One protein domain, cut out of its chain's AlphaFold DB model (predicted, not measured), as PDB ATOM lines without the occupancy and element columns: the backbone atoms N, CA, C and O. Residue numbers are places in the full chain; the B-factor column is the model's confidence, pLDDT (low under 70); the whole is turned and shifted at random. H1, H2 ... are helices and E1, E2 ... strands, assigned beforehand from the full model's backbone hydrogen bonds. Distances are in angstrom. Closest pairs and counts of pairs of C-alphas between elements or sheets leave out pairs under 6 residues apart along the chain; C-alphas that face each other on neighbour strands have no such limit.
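This is residues 61 to 222 of the 337 residues of an uncharacterized protein of Methanothrix soehngenii (strain ATCC 5969 / DSM 3671 / JCM 10134 / NBRC 103675 / OCM 69 / GP-6) (UniProt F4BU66). A chain wound in stacked turns, with little regular structure, makes a solenoid, capped beyond E6 by the helical hairpin H2 and H3. Of 162 printed residues, 61 are in named elements, six strands then three helices, a mixed class; sheets E2 E4 E6 and E3 E5 are parallel. The compact, elongated whole has a radius of gyration of the C-alphas of 15.4 A and spans 48 by 28 by 22 A.

E1, residues 71 to 73, begins at C-alpha (115.373, 107.558, 64.266). E2 is 127 to 132, E3 141 to 143, E4 148 to 153, E5 164 to 166, E6 171 to 176, H1 179 to 182, H2 190 to 202. H3, 206 to 222, 24.3 A long, ends at (154.975, 94.043, 77.970).

E4 and E6 have N 152 and O 174 within hydrogen-bond range, 2.9 A. H2 is on their sheet. H2 and H3, with every O i to N i+4 pair within range, touch, closest C-alphas Ile 197 and Glu 209, 5.0 A.

The printed part has no cut, E1 to E2 is a long link, and no printed residue is under 70.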
ATOM      1  N   VAL A  61     123.477 127.382  68.912       98.62
ATOM      2  CA  VAL A  61     122.741 127.226  70.172       98.62
ATOM      3  C   VAL A  61     121.325 126.764  69.875       98.62
ATOM      4  O   VAL A  61     120.537 127.522  69.319       98.62
ATOM      5  N   ILE A  62     120.969 125.557  70.303       98.50
ATOM      6  CA  ILE A  62     119.595 125.053  70.243       98.50
ATOM      7  C   ILE A  62     118.925 125.376  71.579       98.50
ATOM      8  O   ILE A  62     119.386 124.957  72.647       98.50
ATOM      9  N   LYS A  63     117.877 126.206  71.537       98.31
ATOM     10  CA  LYS A  63     117.178 126.707  72.730       98.31
ATOM     11  C   LYS A  63     116.101 125.763  73.248       98.31
ATOM     12  O   LYS A  63     115.871 125.775  74.453       98.31
ATOM     13  N   GLY A  64     115.448 125.013  72.363       98.12
ATOM     14  CA  GLY A  64     114.443 124.013  72.720       98.12
ATOM     15  C   GLY A  64     115.037 122.632  72.984       98.12
ATOM     16  O   GLY A  64     116.260 122.454  73.000       98.12
ATOM     17  N   ASN A  65     114.152 121.663  73.196       98.56
ATOM     18  CA  ASN A  65     114.498 120.248  73.292       98.56
ATOM     19  C   ASN A  65     114.888 119.683  71.922       98.56
ATOM     20  O   ASN A  65     114.446 120.178  70.884       98.56
ATOM     21  N   VAL A  66     115.681 118.614  71.923       98.56
ATOM     22  CA  VAL A  66     115.983 117.817  70.728       98.56
ATOM     23  C   VAL A  66     115.466 116.401  70.957       98.56
ATOM     24  O   VAL A  66     115.968 115.702  71.834       98.56
ATOM     25  N   PHE A  67     114.464 115.986  70.184       98.50
ATOM     26  CA  PHE A  67     113.837 114.663  70.257       98.50
ATOM     27  C   PHE A  67     114.068 113.911  68.948       98.50
ATOM     28  O   PHE A  67     113.266 113.956  68.013       98.50
ATOM     29  N   PHE A  68     115.245 113.295  68.874       98.50
ATOM     30  CA  PHE A  68     115.782 112.562  67.725       98.50
ATOM     31  C   PHE A  68     115.826 111.048  67.996       98.50
ATOM     32  O   PHE A  68     116.466 110.283  67.269       98.50
ATOM     33  N   ASP A  69     115.167 110.599  69.060       98.56
ATOM     34  CA  ASP A  69     115.093 109.195  69.419       98.56
ATOM     35  C   ASP A  69     114.311 108.371  68.386       98.56
ATOM     36  O   ASP A  69     113.616 108.902  67.516       98.56
ATOM     37  N   HIS A  70     114.499 107.049  68.421       97.62
ATOM     38  CA  HIS A  70     113.844 106.104  67.505       97.62
ATOM     39  C   HIS A  70     113.987 106.463  66.009       97.62
ATOM     40  O   HIS A  70     113.115 106.154  65.193       97.62
ATOM     41  N   SER A  71     115.108 107.080  65.629       98.25
ATOM     42  CA  SER A  71     115.373 107.558  64.266       98.25
ATOM     43  C   SER A  71     116.573 106.847  63.631       98.25
ATOM     44  O   SER A  71     117.414 106.278  64.318       98.25
ATOM     45  N   ALA A  72     116.636 106.812  62.305       98.44
ATOM     46  CA  ALA A  72     117.700 106.202  61.516       98.44
ATOM     47  C   ALA A  72     118.275 107.242  60.548       98.44
ATOM     48  O   ALA A  72     117.725 107.465  59.468       98.44
ATOM     49  N   PHE A  73     119.386 107.857  60.938       98.62
ATOM     50  CA  PHE A  73     120.126 108.834  60.148       98.62
ATOM     51  C   PHE A  73     120.953 108.100  59.091       98.62
ATOM     52  O   PHE A  73     121.845 107.324  59.433       98.62
ATOM     53  N   GLN A  74     120.600 108.288  57.814       97.81
ATOM     54  CA  GLN A  74     121.342 107.718  56.681       97.81
ATOM     55  C   GLN A  74     122.580 108.552  56.332       97.81
ATOM     56  O   GLN A  74     123.506 108.036  55.719       97.81
ATOM     57  N   GLY A  75     122.577 109.839  56.690       96.38
ATOM     58  CA  GLY A  75     123.683 110.763  56.462       96.38
ATOM     59  C   GLY A  75     124.423 111.151  57.742       96.38
ATOM     60  O   GLY A  75     124.032 110.776  58.848       96.38
ATOM     61  N   LEU A  76     125.480 111.947  57.556       97.38
ATOM     62  CA  LEU A  76     126.273 112.573  58.618       97.38
ATOM     63  C   LEU A  76     125.376 113.349  59.596       97.38
ATOM     64  O   LEU A  76     124.526 114.138  59.168       97.38
ATOM     65  N   VAL A  77     125.626 113.168  60.896       98.62
ATOM     66  CA  VAL A  77     125.056 113.997  61.963       98.62
ATOM     67  C   VAL A  77     126.192 114.693  62.695       98.62
ATOM     68  O   VAL A  77     127.001 114.046  63.347       98.62
ATOM     69  N   ASP A  78     126.244 116.013  62.600       98.75
ATOM     70  CA  ASP A  78     127.319 116.847  63.115       98.75
ATOM     71  C   ASP A  78     126.746 118.022  63.913       98.75
ATOM     72  O   ASP A  78     126.060 118.904  63.388       98.75
ATOM     73  N   PHE A  79     127.019 117.993  65.212       98.81
ATOM     74  CA  PHE A  79     126.687 119.005  66.202       98.81
ATOM     75  C   PHE A  79     127.946 119.562  66.880       98.81
ATOM     76  O   PHE A  79     127.909 119.962  68.052       98.81
ATOM     77  N   ASP A  80     129.081 119.571  66.179       98.75
ATOM     78  CA  ASP A  80     130.344 120.048  66.728       98.75
ATOM     79  C   ASP A  80     130.230 121.499  67.235       98.75
ATOM     80  O   ASP A  80     129.717 122.401  66.578       98.75
ATOM     81  N   GLY A  81     130.676 121.739  68.467       98.62
ATOM     82  CA  GLY A  81     130.625 123.037  69.140       98.62
ATOM     83  C   GLY A  81     129.226 123.504  69.558       98.62
ATOM     84  O   GLY A  81     129.115 124.567  70.172       98.62
ATOM     85  N   THR A  82     128.171 122.736  69.270       98.75
ATOM     86  CA  THR A  82     126.789 123.165  69.509       98.75
ATOM     87  C   THR A  82     126.370 123.041  70.971       98.75
ATOM     88  O   THR A  82     126.727 122.114  71.700       98.75
ATOM     89  N   VAL A  83     125.591 124.023  71.421       98.81
ATOM     90  CA  VAL A  83     125.024 124.097  72.764       98.81
ATOM     91  C   VAL A  83     123.572 123.629  72.739       98.81
ATOM     92  O   VAL A  83     122.706 124.301  72.177       98.81
ATOM     93  N   PHE A  84     123.293 122.529  73.431       98.69
ATOM     94  CA  PHE A  84     121.945 122.056  73.723       98.69
ATOM     95  C   PHE A  84     121.494 122.680  75.046       98.69
ATOM     96  O   PHE A  84     122.028 122.363  76.113       98.69
ATOM     97  N   SER A  85     120.564 123.635  74.973       98.12
ATOM     98  CA  SER A  85     120.116 124.392  76.154       98.12
ATOM     99  C   SER A  85     119.142 123.600  77.029       98.12
ATOM    100  O   SER A  85     119.040 123.887  78.219       98.12
ATOM    101  N   GLN A  86     118.429 122.636  76.441       98.00
ATOM    102  CA  GLN A  86     117.480 121.741  77.111       98.00
ATOM    103  C   GLN A  86     117.895 120.277  76.896       98.00
ATOM    104  O   GLN A  86     119.057 120.004  76.585       98.00
ATOM    105  N   ALA A  87     116.974 119.333  77.104       97.62
ATOM    106  CA  ALA A  87     117.236 117.913  76.914       97.62
ATOM    107  C   ALA A  87     117.537 117.583  75.442       97.62
ATOM    108  O   ALA A  87     116.909 118.124  74.527       97.62
ATOM    109  N   ALA A  88     118.481 116.669  75.229       98.44
ATOM    110  CA  ALA A  88     118.830 116.123  73.926       98.44
ATOM    111  C   ALA A  88     118.719 114.593  73.972       98.44
ATOM    112  O   ALA A  88     119.531 113.908  74.600       98.44
ATOM    113  N   ASN A  89     117.683 114.064  73.329       98.75
ATOM    114  CA  ASN A  89     117.378 112.644  73.285       98.75
ATOM    115  C   ASN A  89     117.677 112.076  71.895       98.75
ATOM    116  O   ASN A  89     117.015 112.414  70.918       98.75
ATOM    117  N   PHE A  90     118.653 111.180  71.840       98.75
ATOM    118  CA  PHE A  90     119.057 110.392  70.678       98.75
ATOM    119  C   PHE A  90     118.924 108.884  70.962       98.75
ATOM    120  O   PHE A  90     119.561 108.061  70.300       98.75
ATOM    121  N   SER A  91     118.153 108.489  71.977       98.75
ATOM    122  CA  SER A  91     118.022 107.079  72.354       98.75
ATOM    123  C   SER A  91     117.389 106.225  71.252       98.75
ATOM    124  O   SER A  91     116.635 106.710  70.411       98.75
ATOM    125  N   ASP A  92     117.742 104.940  71.202       98.44
ATOM    126  CA  ASP A  92     117.275 103.993  70.171       98.44
ATOM    127  C   ASP A  92     117.528 104.431  68.714       98.44
ATOM    128  O   ASP A  92     116.933 103.864  67.788       98.44
ATOM    129  N   SER A  93     118.395 105.421  68.491       98.31
ATOM    130  CA  SER A  93     118.706 105.929  67.158       98.31
ATOM    131  C   SER A  93     119.808 105.116  66.469       98.31
ATOM    132  O   SER A  93     120.561 104.380  67.104       98.31
ATOM    133  N   PHE A  94     119.871 105.200  65.143       98.56
ATOM    134  CA  PHE A  94     120.905 104.590  64.310       98.56
ATOM    135  C   PHE A  94     121.600 105.684  63.510       98.56
ATOM    136  O   PHE A  94     120.957 106.327  62.683       98.56
ATOM    137  N   PHE A  95     122.897 105.851  63.731       98.69
ATOM    138  CA  PHE A  95     123.775 106.706  62.941       98.69
ATOM    139  C   PHE A  95     124.533 105.812  61.965       98.69
ATOM    140  O   PHE A  95     125.327 104.985  62.417       98.69
ATOM    141  N   GLN A  96     124.212 105.909  60.669       98.06
ATOM    142  CA  GLN A  96     124.865 105.110  59.621       98.06
ATOM    143  C   GLN A  96     126.233 105.654  59.202       98.06
ATOM    144  O   GLN A  96     127.104 104.888  58.790       98.06
ATOM    145  N   GLU A  97     126.397 106.964  59.325       98.06
ATOM    146  CA  GLU A  97     127.631 107.700  59.080       98.06
ATOM    147  C   GLU A  97     128.118 108.320  60.398       98.06
ATOM    148  O   GLU A  97     127.554 108.061  61.468       98.06
ATOM    149  N   ASP A  98     129.176 109.129  60.320       97.19
ATOM    150  CA  ASP A  98     129.808 109.713  61.500       97.19
ATOM    151  C   ASP A  98     128.819 110.542  62.337       97.19
ATOM    152  O   ASP A  98     127.927 111.227  61.826       97.19
ATOM    153  N   ALA A  99     128.991 110.464  63.656       98.38
ATOM    154  CA  ALA A  99     128.219 111.216  64.632       98.38
ATOM    155  C   ALA A  99     129.152 112.166  65.400       98.38
ATOM    156  O   ALA A  99     129.871 111.757  66.321       98.38
ATOM    157  N   GLY A 100     129.164 113.433  64.987       98.56
ATOM    158  CA  GLY A 100     129.981 114.515  65.532       98.56
ATOM    159  C   GLY A 100     129.274 115.278  66.650       98.56
ATOM    160  O   GLY A 100     128.185 115.813  66.472       98.56
ATOM    161  N   PHE A 101     129.893 115.315  67.824       98.75
ATOM    162  CA  PHE A 101     129.485 116.096  68.994       98.75
ATOM    163  C   PHE A 101     130.715 116.681  69.712       98.75
ATOM    164  O   PHE A 101     130.714 116.916  70.928       98.75
ATOM    165  N   SER A 102     131.812 116.880  68.987       98.75
ATOM    166  CA  SER A 102     133.053 117.423  69.524       98.75
ATOM    167  C   SER A 102     132.803 118.828  70.054       98.75
ATOM    168  O   SER A 102     132.184 119.647  69.394       98.75
ATOM    169  N   GLN A 103     133.272 119.150  71.259       98.69
ATOM    170  CA  GLN A 103     133.035 120.444  71.921       98.69
ATOM    171  C   GLN A 103     131.553 120.788  72.184       98.69
ATOM    172  O   GLN A 103     131.281 121.885  72.681       98.69
ATOM    173  N   ALA A 104     130.610 119.875  71.922       98.75
ATOM    174  CA  ALA A 104     129.200 120.094  72.215       98.75
ATOM    175  C   ALA A 104     128.969 120.272  73.725       98.75
ATOM    176  O   ALA A 104     129.673 119.693  74.561       98.75
ATOM    177  N   GLN A 105     127.985 121.092  74.090       98.81
ATOM    178  CA  GLN A 105     127.652 121.384  75.485       98.81
ATOM    179  C   GLN A 105     126.193 121.048  75.761       98.81
ATOM    180  O   GLN A 105     125.290 121.739  75.289       98.81
ATOM    181  N   PHE A 106     125.971 120.021  76.574       98.56
ATOM    182  CA  PHE A 106     124.651 119.578  76.999       98.56
ATOM    183  C   PHE A 106     124.341 120.157  78.380       98.56
ATOM    184  O   PHE A 106     124.927 119.741  79.382       98.56
ATOM    185  N   HIS A 107     123.453 121.153  78.425       97.44
ATOM    186  CA  HIS A 107     122.998 121.752  79.684       97.44
ATOM    187  C   HIS A 107     121.842 120.968  80.315       97.44
ATOM    188  O   HIS A 107     121.694 120.993  81.537       97.44
ATOM    189  N   GLY A 108     121.041 120.281  79.496       93.94
ATOM    190  CA  GLY A 108     120.045 119.306  79.936       93.94
ATOM    191  C   GLY A 108     120.573 117.869  79.928       93.94
ATOM    192  O   GLY A 108     121.772 117.621  79.790       93.94
ATOM    193  N   GLU A 109     119.654 116.914  80.066       94.69
ATOM    194  CA  GLU A 109     119.949 115.485  79.934       94.69
ATOM    195  C   GLU A 109     120.390 115.150  78.501       94.69
ATOM    196  O   GLU A 109     119.749 115.576  77.540       94.69
ATOM    197  N   ALA A 110     121.471 114.377  78.364       98.12
ATOM    198  CA  ALA A 110     121.965 113.873  77.087       98.12
ATOM    199  C   ALA A 110     121.811 112.349  77.042       98.12
ATOM    200  O   ALA A 110     122.594 111.610  77.650       98.12
ATOM    201  N   ASN A 111     120.786 111.880  76.334       98.75
ATOM    202  CA  ASN A 111     120.422 110.470  76.296       98.75
ATOM    203  C   ASN A 111     120.772 109.852  74.938       98.75
ATOM    204  O   ASN A 111     120.109 110.107  73.939       98.75
ATOM    205  N   PHE A 112     121.790 108.998  74.929       98.81
ATOM    206  CA  PHE A 112     122.228 108.166  73.805       98.81
ATOM    207  C   PHE A 112     122.027 106.670  74.110       98.81
ATOM    208  O   PHE A 112     122.660 105.804  73.501       98.81
ATOM    209  N   SER A 113     121.166 106.333  75.077       98.75
ATOM    210  CA  SER A 113     120.932 104.941  75.459       98.75
ATOM    211  C   SER A 113     120.366 104.143  74.282       98.75
ATOM    212  O   SER A 113     119.507 104.621  73.543       98.75
ATOM    213  N   ARG A 114     120.853 102.914  74.082       98.75
ATOM    214  CA  ARG A 114     120.484 102.048  72.941       98.75
ATOM    215  C   ARG A 114     120.750 102.659  71.556       98.75
ATOM    216  O   ARG A 114     120.255 102.121  70.570       98.75
ATOM    217  N   ALA A 115     121.509 103.752  71.451       98.69
ATOM    218  CA  ALA A 115     121.921 104.287  70.158       98.69
ATOM    219  C   ALA A 115     122.947 103.359  69.490       98.69
ATOM    220  O   ALA A 115     123.757 102.721  70.164       98.69
ATOM    221  N   HIS A 116     122.917 103.287  68.164       98.69
ATOM    222  CA  HIS A 116     123.841 102.500  67.357       98.69
ATOM    223  C   HIS A 116     124.682 103.426  66.484       98.69
ATOM    224  O   HIS A 116     124.143 104.108  65.615       98.69
ATOM    225  N   PHE A 117     125.995 103.400  66.691       98.75
ATOM    226  CA  PHE A 117     126.980 104.127  65.897       98.75
ATOM    227  C   PHE A 117     127.723 103.127  65.010       98.75
ATOM    228  O   PHE A 117     128.491 102.298  65.515       98.75
ATOM    229  N   THR A 118     127.457 103.142  63.701       98.06
ATOM    230  CA  THR A 118     128.091 102.204  62.757       98.06
ATOM    231  C   THR A 118     129.494 102.637  62.338       98.06
ATOM    232  O   THR A 118     130.298 101.787  61.951       98.06
ATOM    233  N   THR A 119     129.799 103.930  62.445       97.06
ATOM    234  CA  THR A 119     131.127 104.506  62.203       97.06
ATOM    235  C   THR A 119     131.623 105.242  63.458       97.06
ATOM    236  O   THR A 119     131.490 104.710  64.564       97.06
ATOM    237  N   GLU A 120     132.262 106.406  63.316       96.94
ATOM    238  CA  GLU A 120     132.883 107.144  64.412       96.94
ATOM    239  C   GLU A 120     131.844 107.909  65.252       96.94
ATOM    240  O   GLU A 120     130.996 108.632  64.731       96.94
ATOM    241  N   ALA A 121     131.951 107.795  66.578       98.50
ATOM    242  CA  ALA A 121     131.169 108.567  67.540       98.50
ATOM    243  C   ALA A 121     132.096 109.526  68.295       98.50
ATOM    244  O   ALA A 121     132.829 109.123  69.209       98.50
ATOM    245  N   ASN A 122     132.100 110.802  67.904       98.81
ATOM    246  CA  ASN A 122     133.068 111.773  68.400       98.81
ATOM    247  C   ASN A 122     132.464 112.747  69.415       98.81
ATOM    248  O   ASN A 122     131.827 113.724  69.051       98.81
ATOM    249  N   PHE A 123     132.766 112.536  70.693       98.81
ATOM    250  CA  PHE A 123     132.393 113.411  71.811       98.81
ATOM    251  C   PHE A 123     133.626 114.052  72.466       98.81
ATOM    252  O   PHE A 123     133.635 114.387  73.655       98.81
ATOM    253  N   SER A 124     134.713 114.218  71.707       98.75
ATOM    254  CA  SER A 124     135.936 114.847  72.207       98.75
ATOM    255  C   SER A 124     135.647 116.259  72.712       98.75
ATOM    256  O   SER A 124     134.964 117.033  72.056       98.75
ATOM    257  N   ARG A 125     136.179 116.640  73.877       98.75
ATOM    258  CA  ARG A 125     135.980 117.974  74.492       98.75
ATOM    259  C   ARG A 125     134.520 118.340  74.799       98.75
ATOM    260  O   ARG A 125     134.279 119.470  75.232       98.75
ATOM    261  N   ALA A 126     133.575 117.420  74.618       98.75
ATOM    262  CA  ALA A 126     132.177 117.647  74.940       98.75
ATOM    263  C   ALA A 126     131.980 117.835  76.450       98.75
ATOM    264  O   ALA A 126     132.812 117.432  77.275       98.75
ATOM    265  N   ARG A 127     130.873 118.477  76.819       98.69
ATOM    266  CA  ARG A 127     130.492 118.719  78.210       98.69
ATOM    267  C   ARG A 127     129.100 118.179  78.473       98.69
ATOM    268  O   ARG A 127     128.155 118.584  77.806       98.69
ATOM    269  N   PHE A 128     128.994 117.331  79.486       92.94
ATOM    270  CA  PHE A 128     127.740 116.749  79.943       92.94
ATOM    271  C   PHE A 128     127.657 116.884  81.458       92.94
ATOM    272  O   PHE A 128     128.657 116.672  82.153       92.94
ATOM    273  N   ASN A 129     126.467 117.170  81.982       92.88
ATOM    274  CA  ASN A 129     126.206 116.857  83.381       92.88
ATOM    275  C   ASN A 129     126.038 115.335  83.508       92.88
ATOM    276  O   ASN A 129     126.938 114.643  83.978       92.88
ATOM    277  N   ASP A 130     124.966 114.793  82.939       93.19
ATOM    278  CA  ASP A 130     124.733 113.355  82.855       93.19
ATOM    279  C   ASP A 130     124.677 112.931  81.380       93.19
ATOM    280  O   ASP A 130     123.878 113.460  80.608       93.19
ATOM    281  N   GLY A 131     125.555 112.004  80.990       96.88
ATOM    282  CA  GLY A 131     125.583 111.395  79.660       96.88
ATOM    283  C   GLY A 131     125.258 109.908  79.746       96.88
ATOM    284  O   GLY A 131     126.027 109.141  80.343       96.88
ATOM    285  N   ASP A 132     124.128 109.497  79.171       98.56
ATOM    286  CA  ASP A 132     123.697 108.099  79.167       98.56
ATOM    287  C   ASP A 132     123.974 107.425  77.821       98.56
ATOM    288  O   ASP A 132     123.362 107.755  76.814       98.56
ATOM    289  N   PHE A 133     124.879 106.450  77.822       98.69
ATOM    290  CA  PHE A 133     125.213 105.570  76.701       98.69
ATOM    291  C   PHE A 133     124.916 104.104  77.058       98.69
ATOM    292  O   PHE A 133     125.522 103.172  76.525       98.69
ATOM    293  N   GLY A 134     124.003 103.866  78.005       98.44
ATOM    294  CA  GLY A 134     123.604 102.528  78.416       98.44
ATOM    295  C   GLY A 134     123.037 101.734  77.241       98.44
ATOM    296  O   GLY A 134     122.164 102.215  76.517       98.44
ATOM    297  N   ARG A 135     123.532 100.509  77.034       98.62
ATOM    298  CA  ARG A 135     123.186  99.648  75.887       98.62
ATOM    299  C   ARG A 135     123.457 100.265  74.513       98.62
ATOM    300  O   ARG A 135     122.974  99.730  73.518       98.62
ATOM    301  N   ALA A 136     124.195 101.375  74.440       98.75
ATOM    302  CA  ALA A 136     124.646 101.907  73.164       98.75
ATOM    303  C   ALA A 136     125.619 100.918  72.511       98.75
ATOM    304  O   ALA A 136     126.355 100.209  73.204       98.75
ATOM    305  N   LYS A 137     125.608 100.867  71.183       98.81
ATOM    306  CA  LYS A 137     126.441  99.975  70.387       98.81
ATOM    307  C   LYS A 137     127.391 100.780  69.509       98.81
ATOM    308  O   LYS A 137     126.940 101.599  68.713       98.81
ATOM    309  N   PHE A 138     128.685 100.498  69.615       98.75
ATOM    310  CA  PHE A 138     129.744 101.153  68.851       98.75
ATOM    311  C   PHE A 138     130.441 100.136  67.949       98.75
ATOM    312  O   PHE A 138     130.981  99.139  68.430       98.75
ATOM    313  N   HIS A 139     130.416 100.383  66.641       98.25
ATOM    314  CA  HIS A 139     131.088  99.536  65.652       98.25
ATOM    315  C   HIS A 139     132.538  99.968  65.384       98.25
ATOM    316  O   HIS A 139     133.362  99.139  65.006       98.25
ATOM    317  N   ARG A 140     132.844 101.261  65.560       97.56
ATOM    318  CA  ARG A 140     134.188 101.845  65.427       97.56
ATOM    319  C   ARG A 140     134.542 102.633  66.687       97.56
ATOM    320  O   ARG A 140     134.287 102.162  67.795       97.56
ATOM    321  N   SER A 141     135.184 103.791  66.560       97.62
ATOM    322  CA  SER A 141     135.753 104.470  67.716       97.62
ATOM    323  C   SER A 141     134.728 105.326  68.464       97.62
ATOM    324  O   SER A 141     133.917 106.037  67.871       97.62
ATOM    325  N   PHE A 142     134.816 105.294  69.792       98.56
ATOM    326  CA  PHE A 142     134.083 106.157  70.710       98.56
ATOM    327  C   PHE A 142     135.058 107.121  71.391       98.56
ATOM    328  O   PHE A 142     135.856 106.735  72.257       98.56
ATOM    329  N   HIS A 143     135.015 108.393  70.990       98.62
ATOM    330  CA  HIS A 143     135.953 109.408  71.471       98.62
ATOM    331  C   HIS A 143     135.346 110.267  72.570       98.62
ATOM    332  O   HIS A 143     134.360 110.957  72.358       98.62
ATOM    333  N   LEU A 144     135.999 110.299  73.727       98.56
ATOM    334  CA  LEU A 144     135.689 111.166  74.869       98.56
ATOM    335  C   LEU A 144     136.937 111.938  75.334       98.56
ATOM    336  O   LEU A 144     137.021 112.414  76.469       98.56
ATOM    337  N   SER A 145     137.947 112.052  74.467       98.38
ATOM    338  CA  SER A 145     139.213 112.692  74.821       98.38
ATOM    339  C   SER A 145     138.984 114.154  75.204       98.38
ATOM    340  O   SER A 145     138.289 114.888  74.504       98.38
ATOM    341  N   ASN A 146     139.560 114.588  76.325       98.44
ATOM    342  CA  ASN A 146     139.408 115.934  76.888       98.44
ATOM    343  C   ASN A 146     137.961 116.354  77.226       98.44
ATOM    344  O   ASN A 146     137.732 117.533  77.514       98.44
ATOM    345  N   ALA A 147     136.988 115.439  77.193       98.69
ATOM    346  CA  ALA A 147     135.617 115.746  77.583       98.69
ATOM    347  C   ALA A 147     135.507 115.983  79.100       98.69
ATOM    348  O   ALA A 147     136.392 115.620  79.886       98.69
ATOM    349  N   ARG A 148     134.417 116.629  79.519       98.62
ATOM    350  CA  ARG A 148     134.069 116.836  80.930       98.62
ATOM    351  C   ARG A 148     132.676 116.282  81.181       98.62
ATOM    352  O   ARG A 148     131.711 116.789  80.615       98.62
ATOM    353  N   VAL A 149     132.579 115.262  82.021       96.88
ATOM    354  CA  VAL A 149     131.330 114.536  82.265       96.88
ATOM    355  C   VAL A 149     131.121 114.390  83.765       96.88
ATOM    356  O   VAL A 149     131.967 113.804  84.425       96.88
ATOM    357  N   TYR A 150     130.019 114.864  84.342       96.69
ATOM    358  CA  TYR A 150     129.791 114.600  85.767       96.69
ATOM    359  C   TYR A 150     129.476 113.110  86.002       96.69
ATOM    360  O   TYR A 150     130.254 112.421  86.672       96.69
ATOM    361  N   THR A 151     128.431 112.572  85.362       97.50
ATOM    362  CA  THR A 151     128.153 111.125  85.322       97.50
ATOM    363  C   THR A 151     128.142 110.600  83.891       97.50
ATOM    364  O   THR A 151     127.361 111.066  83.066       97.50
ATOM    365  N   LEU A 152     128.956 109.583  83.606       98.12
ATOM    366  CA  LEU A 152     128.910 108.828  82.352       98.12
ATOM    367  C   LEU A 152     128.337 107.437  82.621       98.12
ATOM    368  O   LEU A 152     128.868 106.715  83.467       98.12
ATOM    369  N   ARG A 153     127.285 107.027  81.912       98.56
ATOM    370  CA  ARG A 153     126.741 105.664  82.007       98.56
ATOM    371  C   ARG A 153     127.058 104.890  80.739       98.56
ATOM    372  O   ARG A 153     126.674 105.297  79.656       98.56
ATOM    373  N   LEU A 154     127.733 103.757  80.894       98.19
ATOM    374  CA  LEU A 154     128.047 102.792  79.832       98.19
ATOM    375  C   LEU A 154     127.556 101.392  80.231       98.19
ATOM    376  O   LEU A 154     128.157 100.376  79.893       98.19
ATOM    377  N   SER A 155     126.486 101.338  81.031       96.75
ATOM    378  CA  SER A 155     125.917 100.082  81.520       96.75
ATOM    379  C   SER A 155     125.423  99.248  80.343       96.75
ATOM    380  O   SER A 155     124.618  99.727  79.549       96.75
ATOM    381  N   ASP A 156     125.929  98.024  80.221       96.94
ATOM    382  CA  ASP A 156     125.621  97.102  79.122       96.94
ATOM    383  C   ASP A 156     125.908  97.667  77.716       96.94
ATOM    384  O   ASP A 156     125.320  97.203  76.741       96.94
ATOM    385  N   ALA A 157     126.778  98.677  77.594       98.31
ATOM    386  CA  ALA A 157     127.236  99.151  76.290       98.31
ATOM    387  C   ALA A 157     127.969  98.026  75.540       98.31
ATOM    388  O   ALA A 157     128.615  97.172  76.149       98.31
ATOM    389  N   ILE A 158     127.863  98.028  74.214       98.50
ATOM    390  CA  ILE A 158     128.423  96.999  73.340       98.50
ATOM    391  C   ILE A 158     129.454  97.657  72.429       98.50
ATOM    392  O   ILE A 158     129.154  98.624  71.732       98.50
ATOM    393  N   PHE A 159     130.656  97.102  72.416       98.38
ATOM    394  CA  PHE A 159     131.741  97.496  71.528       98.38
ATOM    395  C   PHE A 159     132.047  96.292  70.630       98.38
ATOM    396  O   PHE A 159     132.192  95.179  71.134       98.38
ATOM    397  N   GLU A 160     132.024  96.493  69.312       97.38
ATOM    398  CA  GLU A 160     132.414  95.466  68.334       97.38
ATOM    399  C   GLU A 160     133.934  95.242  68.342       97.38
ATOM    400  O   GLU A 160     134.677  96.072  68.852       97.38
ATOM    401  N   GLU A 161     134.405  94.148  67.737       93.12
ATOM    402  CA  GLU A 161     135.818  93.721  67.780       93.12
ATOM    403  C   GLU A 161     136.821  94.819  67.366       93.12
ATOM    404  O   GLU A 161     137.876  94.965  67.980       93.12
ATOM    405  N   ASP A 162     136.468  95.635  66.367       92.69
ATOM    406  CA  ASP A 162     137.296  96.739  65.855       92.69
ATOM    407  C   ASP A 162     137.078  98.078  66.590       92.69
ATOM    408  O   ASP A 162     137.676  99.099  66.230       92.69
ATOM    409  N   ALA A 163     136.181  98.126  67.575       97.31
ATOM    410  CA  ALA A 163     135.848  99.356  68.273       97.31
ATOM    411  C   ALA A 163     136.973  99.778  69.225       97.31
ATOM    412  O   ALA A 163     137.636  98.965  69.869       97.31
ATOM    413  N   SER A 164     137.182 101.086  69.359       97.75
ATOM    414  CA  SER A 164     138.204 101.625  70.257       97.75
ATOM    415  C   SER A 164     137.668 102.786  71.082       97.75
ATOM    416  O   SER A 164     136.881 103.600  70.611       97.75
ATOM    417  N   ILE A 165     138.061 102.856  72.350       98.31
ATOM    418  CA  ILE A 165     137.562 103.844  73.303       98.31
ATOM    419  C   ILE A 165     138.697 104.797  73.664       98.31
ATOM    420  O   ILE A 165     139.708 104.406  74.256       98.31
ATOM    421  N   HIS A 166     138.513 106.080  73.369       98.31
ATOM    422  CA  HIS A 166     139.519 107.105  73.627       98.31
ATOM    423  C   HIS A 166     139.107 107.998  74.798       98.31
ATOM    424  O   HIS A 166     138.309 108.917  74.645       98.31
ATOM    425  N   LEU A 167     139.698 107.752  75.971       98.00
ATOM    426  CA  LEU A 167     139.393 108.461  77.228       98.00
ATOM    427  C   LEU A 167     140.522 109.399  77.692       98.00
ATOM    428  O   LEU A 167     140.607 109.743  78.873       98.00
ATOM    429  N   LYS A 168     141.457 109.760  76.806       97.62
ATOM    430  CA  LYS A 168     142.635 110.545  77.200       97.62
ATOM    431  C   LYS A 168     142.194 111.900  77.757       97.62
ATOM    432  O   LYS A 168     141.479 112.640  77.092       97.62
ATOM    433  N   ASP A 169     142.655 112.231  78.960       97.69
ATOM    434  CA  ASP A 169     142.336 113.486  79.654       97.69
ATOM    435  C   ASP A 169     140.823 113.724  79.861       97.69
ATOM    436  O   ASP A 169     140.389 114.869  80.000       97.69
ATOM    437  N   LEU A 170     140.016 112.654  79.891       98.06
ATOM    438  CA  LEU A 170     138.610 112.716  80.291       98.06
ATOM    439  C   LEU A 170     138.520 113.131  81.765       98.06
ATOM    440  O   LEU A 170     139.067 112.465  82.645       98.06
ATOM    441  N   ASN A 171     137.810 114.222  82.041       98.00
ATOM    442  CA  ASN A 171     137.510 114.653  83.402       98.00
ATOM    443  C   ASN A 171     136.116 114.161  83.785       98.00
ATOM    444  O   ASN A 171     135.144 114.480  83.098       98.00
ATOM    445  N   TYR A 172     136.029 113.405  84.877       97.56
ATOM    446  CA  TYR A 172     134.765 112.873  85.346       97.56
ATOM    447  C   TYR A 172     134.652 112.784  86.863       97.56
ATOM    448  O   TYR A 172     135.660 112.648  87.561       97.56
ATOM    449  N   ASN A 173     133.414 112.823  87.365       97.50
ATOM    450  CA  ASN A 173     133.119 112.484  88.759       97.50
ATOM    451  C   ASN A 173     132.818 110.985  88.907       97.50
ATOM    452  O   ASN A 173     133.344 110.340  89.812       97.50
ATOM    453  N   ARG A 174     132.025 110.409  87.993       96.94
ATOM    454  CA  ARG A 174     131.695 108.978  88.003       96.94
ATOM    455  C   ARG A 174     131.489 108.402  86.604       96.94
ATOM    456  O   ARG A 174     130.719 108.953  85.823       96.94
ATOM    457  N   ILE A 175     132.079 107.234  86.341       97.94
ATOM    458  CA  ILE A 175     131.784 106.400  85.165       97.94
ATOM    459  C   ILE A 175     131.158 105.085  85.631       97.94
ATOM    460  O   ILE A 175     131.806 104.286  86.301       97.94
ATOM    461  N   VAL A 176     129.904 104.844  85.267       98.19
ATOM    462  CA  VAL A 176     129.199 103.593  85.563       98.19
ATOM    463  C   VAL A 176     129.410 102.624  84.402       98.19
ATOM    464  O   VAL A 176     128.728 102.710  83.380       98.19
ATOM    465  N   VAL A 177     130.363 101.710  84.561       97.94
ATOM    466  CA  VAL A 177     130.747 100.708  83.556       97.94
ATOM    467  C   VAL A 177     131.284  99.453  84.252       97.94
ATOM    468  O   VAL A 177     131.616  99.503  85.435       97.94
ATOM    469  N   ARG A 178     131.358  98.324  83.542       98.19
ATOM    470  CA  ARG A 178     132.080  97.119  83.985       98.19
ATOM    471  C   ARG A 178     133.399  97.004  83.238       98.19
ATOM    472  O   ARG A 178     133.459  97.331  82.054       98.19
ATOM    473  N   TRP A 179     134.447  96.510  83.893       97.88
ATOM    474  CA  TRP A 179     135.760  96.377  83.264       97.88
ATOM    475  C   TRP A 179     135.696  95.465  82.038       97.88
ATOM    476  O   TRP A 179     136.187  95.828  80.971       97.88
ATOM    477  N   ASN A 180     134.985  94.340  82.150       96.81
ATOM    478  CA  ASN A 180     134.808  93.387  81.053       96.81
ATOM    479  C   ASN A 180     134.179  93.989  79.788       96.81
ATOM    480  O   ASN A 180     134.447  93.488  78.702       96.81
ATOM    481  N   THR A 181     133.411  95.075  79.902       97.38
ATOM    482  CA  THR A 181     132.832  95.781  78.751       97.38
ATOM    483  C   THR A 181     133.889  96.542  77.943       97.38
ATOM    484  O   THR A 181     133.799  96.623  76.721       97.38
ATOM    485  N   ILE A 182     134.899  97.109  78.604       97.62
ATOM    486  CA  ILE A 182     135.827  98.074  77.987       97.62
ATOM    487  C   ILE A 182     137.263  97.559  77.847       97.62
ATOM    488  O   ILE A 182     138.045  98.146  77.104       97.62
ATOM    489  N   ARG A 183     137.627  96.473  78.543       96.31
ATOM    490  CA  ARG A 183     139.021  96.024  78.700       96.31
ATOM    491  C   ARG A 183     139.757  95.729  77.385       96.31
ATOM    492  O   ARG A 183     140.972  95.885  77.333       96.31
ATOM    493  N   GLU A 184     139.044  95.284  76.351       96.44
ATOM    494  CA  GLU A 184     139.621  94.894  75.048       96.44
ATOM    495  C   GLU A 184     139.652  96.068  74.058       96.44
ATOM    496  O   GLU A 184     140.434  96.061  73.115       96.44
ATOM    497  N   HIS A 185     138.888  97.125  74.343       97.50
ATOM    498  CA  HIS A 185     138.689  98.274  73.460       97.50
ATOM    499  C   HIS A 185     139.471  99.514  73.919       97.50
ATOM    500  O   HIS A 185     139.338 100.587  73.336       97.50
ATOM    501  N   LEU A 186     140.279  99.413  74.981       96.50
ATOM    502  CA  LEU A 186     141.068 100.523  75.522       96.50
ATOM    503  C   LEU A 186     142.528 100.463  75.046       96.50
ATOM    504  O   LEU A 186     143.289  99.602  75.498       96.50
ATOM    505  N   PRO A 187     142.989 101.424  74.224       93.88
ATOM    506  CA  PRO A 187     144.408 101.570  73.937       93.88
ATOM    507  C   PRO A 187     145.206 101.834  75.222       93.88
ATOM    508  O   PRO A 187     144.790 102.619  76.080       93.88
ATOM    509  N   TYR A 188     146.394 101.231  75.340       94.06
ATOM    510  CA  TYR A 188     147.233 101.411  76.527       94.06
ATOM    511  C   TYR A 188     147.551 102.889  76.786       94.06
ATOM    512  O   TYR A 188     148.319 103.522  76.057       94.06
ATOM    513  N   ASN A 189     147.040 103.406  77.900       95.44
ATOM    514  CA  ASN A 189     147.404 104.706  78.434       95.44
ATOM    515  C   ASN A 189     147.423 104.650  79.965       95.44
ATOM    516  O   ASN A 189     146.391 104.488  80.611       95.44
ATOM    517  N   GLY A 190     148.606 104.818  80.557       95.31
ATOM    518  CA  GLY A 190     148.779 104.668  81.999       95.31
ATOM    519  C   GLY A 190     147.904 105.598  82.847       95.31
ATOM    520  O   GLY A 190     147.464 105.171  83.908       95.31
ATOM    521  N   SER A 191     147.617 106.829  82.405       96.38
ATOM    522  CA  SER A 191     146.740 107.733  83.168       96.38
ATOM    523  C   SER A 191     145.277 107.293  83.109       96.38
ATOM    524  O   SER A 191     144.586 107.334  84.125       96.38
ATOM    525  N   VAL A 192     144.823 106.799  81.954       97.69
ATOM    526  CA  VAL A 192     143.463 106.264  81.779       97.69
ATOM    527  C   VAL A 192     143.247 105.057  82.690       97.69
ATOM    528  O   VAL A 192     142.303 105.047  83.471       97.69
ATOM    529  N   TYR A 193     144.168 104.089  82.692       97.81
ATOM    530  CA  TYR A 193     144.072 102.928  83.584       97.81
ATOM    531  C   TYR A 193     144.040 103.331  85.067       97.81
ATOM    532  O   TYR A 193     143.177 102.880  85.813       97.81
ATOM    533  N   LEU A 194     144.946 104.211  85.509       97.06
ATOM    534  CA  LEU A 194     145.008 104.629  86.916       97.06
ATOM    535  C   LEU A 194     143.758 105.395  87.370       97.06
ATOM    536  O   LEU A 194     143.333 105.248  88.515       97.06
ATOM    537  N   THR A 195     143.165 106.202  86.488       97.56
ATOM    538  CA  THR A 195     141.910 106.898  86.800       97.56
ATOM    539  C   THR A 195     140.735 105.920  86.858       97.56
ATOM    540  O   THR A 195     139.970 105.986  87.817       97.56
ATOM    541  N   LEU A 196     140.640 104.954  85.935       98.31
ATOM    542  CA  LEU A 196     139.601 103.913  85.963       98.31
ATOM    543  C   LEU A 196     139.691 103.017  87.207       98.31
ATOM    544  O   LEU A 196     138.669 102.748  87.828       98.31
ATOM    545  N   ILE A 197     140.895 102.633  87.643       98.06
ATOM    546  CA  ILE A 197     141.096 101.899  88.908       98.06
ATOM    547  C   ILE A 197     140.504 102.690  90.086       98.06
ATOM    548  O   ILE A 197     139.767 102.144  90.904       98.06
ATOM    549  N   LYS A 198     140.777 104.000  90.155       97.62
ATOM    550  CA  LYS A 198     140.201 104.871  91.190       97.62
ATOM    551  C   LYS A 198     138.677 104.964  91.073       97.62
ATOM    552  O   LYS A 198     138.001 104.966  92.096       97.62
ATOM    553  N   ASN A 199     138.144 105.031  89.854       98.19
ATOM    554  CA  ASN A 199     136.704 105.027  89.611       98.19
ATOM    555  C   ASN A 199     136.048 103.754  90.158       98.19
ATOM    556  O   ASN A 199     135.124 103.861  90.955       98.19
ATOM    557  N   PHE A 200     136.554 102.572  89.793       98.31
ATOM    558  CA  PHE A 200     136.013 101.295  90.264       98.31
ATOM    559  C   PHE A 200     136.051 101.183  91.788       98.31
ATOM    560  O   PHE A 200     135.048 100.823  92.398       98.31
ATOM    561  N   ARG A 201     137.160 101.596  92.416       96.31
ATOM    562  CA  ARG A 201     137.265 101.651  93.879       96.31
ATOM    563  C   ARG A 201     136.211 102.566  94.505       96.31
ATOM    564  O   ARG A 201     135.563 102.176  95.466       96.31
ATOM    565  N   ASN A 202     136.032 103.770  93.964       96.69
ATOM    566  CA  ASN A 202     135.043 104.729  94.467       96.69
ATOM    567  C   ASN A 202     133.592 104.244  94.299       96.69
ATOM    568  O   ASN A 202     132.698 104.787  94.940       96.69
ATOM    569  N   LEU A 203     133.358 103.267  93.420       96.88
ATOM    570  CA  LEU A 203     132.060 102.632  93.192       96.88
ATOM    571  C   LEU A 203     131.909 101.285  93.898       96.88
ATOM    572  O   LEU A 203     130.920 100.602  93.647       96.88
ATOM    573  N   GLU A 204     132.880 100.897  94.730       96.12
ATOM    574  CA  GLU A 204     132.911  99.596  95.415       96.12
ATOM    575  C   GLU A 204     132.870  98.405  94.430       96.12
ATOM    576  O   GLU A 204     132.461  97.293  94.755       96.12
ATOM    577  N   GLN A 205     133.333  98.619  93.193       96.69
ATOM    578  CA  GLN A 205     133.464  97.595  92.156       96.69
ATOM    579  C   GLN A 205     134.852  96.943  92.242       96.69
ATOM    580  O   GLN A 205     135.673  97.068  91.335       96.69
ATOM    581  N   PHE A 206     135.140  96.271  93.360       95.12
ATOM    582  CA  PHE A 206     136.487  95.771  93.675       95.12
ATOM    583  C   PHE A 206     137.013  94.707  92.698       95.12
ATOM    584  O   PHE A 206     138.208  94.676  92.414       95.12
ATOM    585  N   GLU A 207     136.136  93.868  92.139       94.56
ATOM    586  CA  GLU A 207     136.524  92.894  91.106       94.56
ATOM    587  C   GLU A 207     137.007  93.599  89.827       94.56
ATOM    588  O   GLU A 207     138.083  93.297  89.309       94.56
ATOM    589  N   ASP A 208     136.253  94.604  89.365       97.38
ATOM    590  CA  ASP A 208     136.605  95.421  88.199       97.38
ATOM    591  C   ASP A 208     137.885  96.250  88.459       97.38
ATOM    592  O   ASP A 208     138.724  96.407  87.567       97.38
ATOM    593  N   GLU A 209     138.078  96.746  89.692       97.12
ATOM    594  CA  GLU A 209     139.308  97.422  90.131       97.12
ATOM    595  C   GLU A 209     140.532  96.507  89.971       97.12
ATOM    596  O   GLU A 209     141.538  96.906  89.369       97.12
ATOM    597  N   ASP A 210     140.453  95.292  90.516       95.38
ATOM    598  CA  ASP A 210     141.553  94.330  90.522       95.38
ATOM    599  C   ASP A 210     141.886  93.836  89.111       95.38
ATOM    600  O   ASP A 210     143.068  93.748  88.758       95.38
ATOM    601  N   ASP A 211     140.881  93.591  88.269       96.94
ATOM    602  CA  ASP A 211     141.098  93.194  86.878       96.94
ATOM    603  C   ASP A 211     141.690  94.325  86.025       96.94
ATOM    604  O   ASP A 211     142.625  94.087  85.247       96.94
ATOM    605  N   CYS A 212     141.231  95.565  86.221       97.81
ATOM    606  CA  CYS A 212     141.810  96.738  85.568       97.81
ATOM    607  C   CYS A 212     143.275  96.943  85.984       97.81
ATOM    608  O   CYS A 212     144.158  97.127  85.135       97.81
ATOM    609  N   TYR A 213     143.570  96.837  87.284       96.50
ATOM    610  CA  TYR A 213     144.935  96.910  87.808       96.50
ATOM    611  C   TYR A 213     145.827  95.787  87.264       96.50
ATOM    612  O   TYR A 213     146.973  96.032  86.865       96.50
ATOM    613  N   TYR A 214     145.312  94.560  87.215       95.19
ATOM    614  CA  TYR A 214     146.036  93.407  86.696       95.19
ATOM    615  C   TYR A 214     146.419  93.601  85.222       95.19
ATOM    616  O   TYR A 214     147.586  93.411  84.856       95.19
ATOM    617  N   GLN A 215     145.478  94.042  84.380       95.75
ATOM    618  CA  GLN A 215     145.747  94.317  82.967       95.75
ATOM    619  C   GLN A 215     146.712  95.492  82.780       95.75
ATOM    620  O   GLN A 215     147.679  95.362  82.025       95.75
ATOM    621  N   TYR A 216     146.543  96.584  83.535       95.62
ATOM    622  CA  TYR A 216     147.482  97.710  83.545       95.62
ATOM    623  C   TYR A 216     148.926  97.246  83.777       95.62
ATOM    624  O   TYR A 216     149.842  97.619  83.037       95.62
ATOM    625  N   ARG A 217     149.147  96.414  84.806       93.19
ATOM    626  CA  ARG A 217     150.482  95.897  85.145       93.19
ATOM    627  C   ARG A 217     151.026  94.986  84.049       93.19
ATOM    628  O   ARG A 217     152.195  95.136  83.686       93.19
ATOM    629  N   LYS A 218     150.186  94.114  83.481       91.81
ATOM    630  CA  LYS A 218     150.548  93.219  82.373       91.81
ATOM    631  C   LYS A 218     150.984  94.000  81.125       91.81
ATOM    632  O   LYS A 218     152.047  93.715  80.570       91.81
ATOM    633  N   GLU A 219     150.222  95.010  80.709       91.69
ATOM    634  CA  GLU A 219     150.528  95.822  79.520       91.69
ATOM    635  C   GLU A 219     151.738  96.740  79.721       91.69
ATOM    636  O   GLU A 219     152.610  96.830  78.852       91.69
ATOM    637  N   LYS A 220     151.852  97.376  80.895       89.19
ATOM    638  CA  LYS A 220     153.032  98.175  81.261       89.19
ATOM    639  C   LYS A 220     154.311  97.339  81.207       89.19
ATOM    640  O   LYS A 220     155.352  97.807  80.737       89.19
ATOM    641  N   HIS A 221     154.233  96.096  81.676       83.81
ATOM    642  CA  HIS A 221     155.351  95.163  81.650       83.81
ATOM    643  C   HIS A 221     155.716  94.736  80.221       83.81
ATOM    644  O   HIS A 221     156.896  94.778  79.871       83.81
ATOM    645  N   ALA A 222     154.735  94.404  79.373       84.56
ATOM    646  CA  ALA A 222     154.975  94.043  77.970       84.56
ATOM    647  C   ALA A 222     155.774  95.120  77.207       84.56
ATOM    648  O   ALA A 222     156.558  94.807  76.313       84.56
TER     649      ALA A 222